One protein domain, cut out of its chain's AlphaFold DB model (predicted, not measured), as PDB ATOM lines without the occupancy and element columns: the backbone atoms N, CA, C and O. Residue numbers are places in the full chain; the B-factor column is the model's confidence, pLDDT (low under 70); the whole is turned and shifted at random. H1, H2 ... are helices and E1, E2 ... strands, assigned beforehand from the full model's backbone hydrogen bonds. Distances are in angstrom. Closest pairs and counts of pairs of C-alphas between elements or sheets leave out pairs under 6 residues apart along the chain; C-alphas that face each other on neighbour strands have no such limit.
ATOM      1  N   PHE A 268      27.105   9.062   1.593       81.81
ATOM      2  CA  PHE A 268      27.564   9.562   2.886       81.81
ATOM      3  C   PHE A 268      26.431  10.283   3.613       81.81
ATOM      4  O   PHE A 268      25.535  10.861   3.002       81.81
ATOM      5  N   SER A 269      26.478  10.247   4.938       79.50
ATOM      6  CA  SER A 269      25.535  10.928   5.819       79.50
ATOM      7  C   SER A 269      26.254  11.448   7.060       79.50
ATOM      8  O   SER A 269      27.118  10.766   7.610       79.50
ATOM      9  N   LEU A 270      25.900  12.655   7.492       81.31
ATOM     10  CA  LEU A 270      26.436  13.325   8.675       81.31
ATOM     11  C   LEU A 270      25.285  13.559   9.656       81.31
ATOM     12  O   LEU A 270      24.198  13.960   9.244       81.31
ATOM     13  N   ARG A 271      25.476  13.160  10.921       71.19
ATOM     14  CA  ARG A 271      24.448  13.156  11.990       71.19
ATOM     15  C   ARG A 271      23.058  12.596  11.569       71.19
ATOM     16  O   ARG A 271      22.050  12.884  12.203       71.19
ATOM     17  N   GLY A 272      23.003  11.745  10.533       66.31
ATOM     18  CA  GLY A 272      21.783  11.136   9.972       66.31
ATOM     19  C   GLY A 272      21.211  11.805   8.708       66.31
ATOM     20  O   GLY A 272      20.358  11.210   8.050       66.31
ATOM     21  N   LYS A 273      21.694  12.990   8.319       73.81
ATOM     22  CA  LYS A 273      21.319  13.696   7.085       73.81
ATOM     23  C   LYS A 273      22.202  13.227   5.925       73.81
ATOM     24  O   LYS A 273      23.418  13.148   6.077       73.81
ATOM     25  N   GLN A 274      21.617  12.893   4.773       76.12
ATOM     26  CA  GLN A 274      22.384  12.498   3.584       76.12
ATOM     27  C   GLN A 274      23.145  13.701   3.006       76.12
ATOM     28  O   GLN A 274      22.585  14.791   2.895       76.12
ATOM     29  N   LEU A 275      24.409  13.488   2.637       76.56
ATOM     30  CA  LEU A 275      25.255  14.490   1.995       76.56
ATOM     31  C   LEU A 275      25.128  14.426   0.471       76.56
ATOM     32  O   LEU A 275      24.958  13.350  -0.108       76.56
ATOM     33  N   ASP A 276      25.248  15.584  -0.173       70.12
ATOM     34  CA  ASP A 276      25.340  15.693  -1.627       70.12
ATOM     35  C   ASP A 276      26.741  15.277  -2.108       70.12
ATOM     36  O   ASP A 276      27.758  15.759  -1.612       70.12
ATOM     37  N   SER A 277      26.784  14.400  -3.112       64.00
ATOM     38  CA  SER A 277      28.005  13.952  -3.788       64.00
ATOM     39  C   SER A 277      28.751  15.047  -4.564       64.00
ATOM     40  O   SER A 277      29.873  14.797  -4.997       64.00
ATOM     41  N   SER A 278      28.155  16.227  -4.769       60.22
ATOM     42  CA  SER A 278      28.812  17.361  -5.435       60.22
ATOM     43  C   SER A 278      29.785  18.149  -4.538       60.22
ATOM     44  O   SER A 278      30.582  18.927  -5.058       60.22
ATOM     45  N   ARG A 279      29.735  17.965  -3.207       70.31
ATOM     46  CA  ARG A 279      30.428  18.820  -2.221       70.31
ATOM     47  C   ARG A 279      31.565  18.097  -1.505       70.31
ATOM     48  O   ARG A 279      31.561  16.875  -1.356       70.31
ATOM     49  N   THR A 280      32.525  18.865  -0.992       78.75
ATOM     50  CA  THR A 280      33.567  18.319  -0.109       78.75
ATOM     51  C   THR A 280      32.998  17.992   1.276       78.75
ATOM     52  O   THR A 280      32.076  18.652   1.761       78.75
ATOM     53  N   LEU A 281      33.583  17.002   1.962       79.44
ATOM     54  CA  LEU A 281      33.197  16.667   3.342       79.44
ATOM     55  C   LEU A 281      33.420  17.844   4.309       79.44
ATOM     56  O   LEU A 281      32.633  18.022   5.232       79.44
ATOM     57  N   TYR A 282      34.448  18.667   4.070       77.19
ATOM     58  CA  TYR A 282      34.698  19.893   4.835       77.19
ATOM     59  C   TYR A 282      33.542  20.891   4.696       77.19
ATOM     60  O   TYR A 282      32.987  21.325   5.703       77.19
ATOM     61  N   GLN A 283      33.126  21.196   3.461       77.00
ATOM     62  CA  GLN A 283      32.002  22.098   3.203       77.00
ATOM     63  C   GLN A 283      30.704  21.572   3.831       77.00
ATOM     64  O   GLN A 283      29.982  22.332   4.468       77.00
ATOM     65  N   ALA A 284      30.433  20.269   3.717       77.75
ATOM     66  CA  ALA A 284      29.247  19.652   4.307       77.75
ATOM     67  C   ALA A 284      29.201  19.760   5.847       77.75
ATOM     68  O   ALA A 284      28.139  20.016   6.413       77.75
ATOM     69  N   VAL A 285      30.344  19.593   6.526       79.94
ATOM     70  CA  VAL A 285      30.464  19.787   7.984       79.94
ATOM     71  C   VAL A 285      30.307  21.266   8.358       79.94
ATOM     72  O   VAL A 285      29.608  21.585   9.317       79.94
ATOM     73  N   LEU A 286      30.925  22.169   7.591       79.12
ATOM     74  CA  LEU A 286      30.869  23.614   7.817       79.12
ATOM     75  C   LEU A 286      29.438  24.161   7.673       79.12
ATOM     76  O   LEU A 286      28.973  24.891   8.546       79.12
ATOM     77  N   GLU A 287      28.714  23.752   6.629       73.88
ATOM     78  CA  GLU A 287      27.309  24.116   6.401       73.88
ATOM     79  C   GLU A 287      26.376  23.589   7.507       73.88
ATOM     80  O   GLU A 287      25.441  24.289   7.896       73.88
ATOM     81  N   GLU A 288      26.618  22.389   8.057       73.44
ATOM     82  CA  GLU A 288      25.821  21.876   9.184       73.44
ATOM     83  C   GLU A 288      26.069  22.672  10.476       73.44
ATOM     84  O   GLU A 288      25.123  22.934  11.217       73.44
ATOM     85  N   GLN A 289      27.308  23.100  10.732       70.62
ATOM     86  CA  GLN A 289      27.637  23.895  11.921       70.62
ATOM     87  C   GLN A 289      27.102  25.329  11.835       70.62
ATOM     88  O   GLN A 289      26.524  25.808  12.804       70.62
ATOM     89  N   ILE A 290      27.194  25.987  10.672       72.94
ATOM     90  CA  ILE A 290      26.581  27.313  10.446       72.94
ATOM     91  C   ILE A 290      25.049  27.242  10.598       72.94
ATOM     92  O   ILE A 290      24.425  28.170  11.106       72.94
ATOM     93  N   ALA A 291      24.428  26.117  10.223       66.12
ATOM     94  CA  ALA A 291      23.001  25.877  10.444       66.12
ATOM     95  C   ALA A 291      22.627  25.538  11.906       66.12
ATOM     96  O   ALA A 291      21.438  25.499  12.227       66.12
ATOM     97  N   ALA A 292      23.608  25.281  12.782       65.38
ATOM     98  CA  ALA A 292      23.412  24.969  14.200       65.38
ATOM     99  C   ALA A 292      23.747  26.157  15.124       65.38
ATOM    100  O   ALA A 292      23.006  26.418  16.073       65.38
ATOM    101  N   GLU A 293      24.821  26.898  14.835       65.25
ATOM    102  CA  GLU A 293      25.240  28.108  15.551       65.25
ATOM    103  C   GLU A 293      25.289  29.301  14.575       65.25
ATOM    104  O   GLU A 293      26.219  29.448  13.785       65.25
ATOM    105  N   PHE A 294      24.281  30.176  14.661       51.00
ATOM    106  CA  PHE A 294      24.017  31.299  13.736       51.00
ATOM    107  C   PHE A 294      25.083  32.422  13.703       51.00
ATOM    108  O   PHE A 294      24.898  33.404  12.988       51.00
ATOM    109  N   ASP A 295      26.163  32.299  14.477       51.69
ATOM    110  CA  ASP A 295      27.257  33.280  14.603       51.69
ATOM    111  C   ASP A 295      28.613  32.561  14.806       51.69
ATOM    112  O   ASP A 295      29.414  32.883  15.689       51.69
ATOM    113  N   MET A 296      28.849  31.480  14.048       55.66
ATOM    114  CA  MET A 296      30.060  30.665  14.192       55.66
ATOM    115  C   MET A 296      31.264  31.249  13.432       55.66
ATOM    116  O   MET A 296      31.421  31.060  12.225       55.66
ATOM    117  N   VAL A 297      32.215  31.815  14.177       58.66
ATOM    118  CA  VAL A 297      33.608  31.961  13.720       58.66
ATOM    119  C   VAL A 297      34.304  30.591  13.759       58.66
ATOM    120  O   VAL A 297      34.215  29.883  14.764       58.66
ATOM    121  N   VAL A 298      35.039  30.221  12.700       62.22
ATOM    122  CA  VAL A 298      35.765  28.933  12.589       62.22
ATOM    123  C   VAL A 298      36.975  28.895  13.540       62.22
ATOM    124  O   VAL A 298      38.125  29.091  13.155       62.22
ATOM    125  N   GLY A 299      36.702  28.675  14.825       67.25
ATOM    126  CA  GLY A 299      37.700  28.600  15.890       67.25
ATOM    127  C   GLY A 299      38.288  27.201  16.099       67.25
ATOM    128  O   GLY A 299      37.888  26.216  15.480       67.25
ATOM    129  N   SER A 300      39.205  27.089  17.064       59.84
ATOM    130  CA  SER A 300      39.876  25.828  17.430       59.84
ATOM    131  C   SER A 300      38.923  24.686  17.808       59.84
ATOM    132  O   SER A 300      39.273  23.523  17.620       59.84
ATOM    133  N   LYS A 301      37.709  25.000  18.288       67.31
ATOM    134  CA  LYS A 301      36.662  24.008  18.579       67.31
ATOM    135  C   LYS A 301      36.324  23.145  17.361       67.31
ATOM    136  O   LYS A 301      36.317  21.926  17.502       67.31
ATOM    137  N   PHE A 302      36.116  23.759  16.193       78.81
ATOM    138  CA  PHE A 302      35.756  23.073  14.945       78.81
ATOM    139  C   PHE A 302      36.786  21.992  14.587       78.81
ATOM    140  O   PHE A 302      36.444  20.836  14.371       78.81
ATOM    141  N   TRP A 303      38.072  22.338  14.652       77.00
ATOM    142  CA  TRP A 303      39.183  21.419  14.376       77.00
ATOM    143  C   TRP A 303      39.416  20.355  15.464       77.00
ATOM    144  O   TRP A 303      40.207  19.437  15.259       77.00
ATOM    145  N   SER A 304      38.746  20.466  16.617       73.50
ATOM    146  CA  SER A 304      38.852  19.528  17.747       73.50
ATOM    147  C   SER A 304      37.640  18.599  17.920       73.50
ATOM    148  O   SER A 304      37.710  17.652  18.704       73.50
ATOM    149  N   GLU A 305      36.525  18.854  17.225       78.50
ATOM    150  CA  GLU A 305      35.307  18.044  17.330       78.50
ATOM    151  C   GLU A 305      35.374  16.805  16.416       78.50
ATOM    152  O   GLU A 305      35.857  16.847  15.285       78.50
ATOM    153  N   VAL A 306      34.860  15.669  16.898       76.38
ATOM    154  CA  VAL A 306      34.862  14.403  16.150       76.38
ATOM    155  C   VAL A 306      33.566  14.243  15.348       76.38
ATOM    156  O   VAL A 306      32.580  13.673  15.828       76.38
ATOM    157  N   TYR A 307      33.581  14.705  14.098       80.38
ATOM    158  CA  TYR A 307      32.456  14.574  13.169       80.38
ATOM    159  C   TYR A 307      32.243  13.123  12.708       80.38
ATOM    160  O   TYR A 307      33.018  12.554  11.939       80.38
ATOM    161  N   LYS A 308      31.155  12.504  13.184       80.25
ATOM    162  CA  LYS A 308      30.790  11.116  12.859       80.25
ATOM    163  C   LYS A 308      30.055  11.026  11.521       80.25
ATOM    164  O   LYS A 308      28.833  11.161  11.462       80.25
ATOM    165  N   LEU A 309      30.816  10.746  10.468       84.06
ATOM    166  CA  LEU A 309      30.304  10.357   9.153       84.06
ATOM    167  C   LEU A 309      29.880   8.881   9.143       84.06
ATOM    168  O   LEU A 309      30.625   8.005   9.580       84.06
ATOM    169  N   THR A 310      28.707   8.597   8.581       80.50
ATOM    170  CA  THR A 310      28.226   7.245   8.272       80.50
ATOM    171  C   THR A 310      28.078   7.073   6.766       80.50
ATOM    172  O   THR A 310      27.557   7.957   6.087       80.50
ATOM    173  N   TYR A 311      28.503   5.929   6.228       83.88
ATOM    174  CA  TYR A 311      28.380   5.607   4.805       83.88
ATOM    175  C   TYR A 311      27.523   4.358   4.579       83.88
ATOM    176  O   TYR A 311      27.431   3.487   5.446       83.88
TER     177      TYR A 311
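This is residues 268 to 311 of the 651 residues of the protein "HECT domain-containing protein" of Ensete ventricosum (UniProt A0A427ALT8). The printed part makes one loop whose two ends come together in a small pair of antiparallel strands, E1 and E2; from there the chain goes out through the helix H1 and comes back through the short helix H2 and residues 305 to 308. H1 and H2 do not sit side by side but at different places round the loop. The printed part has 44 residues, with named elements in the order E1, H1, H2, E2; the class is mixed, helices and strands, with under half of the residues in named elements. The whole is compact, with a radius of gyration of the C-alphas of 10.6 A and spans of 27 by 18 by 16 A.

Begin at E1, residues 268 to 270, and look across to its antiparallel neighbour E2, residues 309 to 311, at 150 degrees between their directions. Here N 269 and O 310 are 2.8 A apart and N 310 and O 269 are 2.9 A apart, both within hydrogen-bond range. Residues 269 to 270 of E1 also pair, antiparallel, with residues 273 to 274. Next comes H1, residues 281 to 290; its closest C-alpha to E1 is that of Val 285, 7.6 A from that of Leu 270. H2, residues 300 to 304, is apart from H1 and from E1, and H1 is apart from E2. In H1 and H2 every O i to N i+4 pair is within hydrogen-bond range.

Find C-alpha 268 at (27.564, 9.562, 2.886), where E1 begins. H1 runs 14.4 A from C-alpha 281 at (33.197, 16.667, 3.342) to C-alpha 290. H2 is 6.4 A long, and E2 ends at C-alpha 311 at (28.380, 5.607, 4.805).

The C-alphas of Asp 295 and Tyr 311, 29.4 A apart, are the two farthest apart. The printed part has no cut, and its link from H2 to E2 is tight. Expect low confidence, under 70, at residues 272, 277 to 278 and 291 to 301.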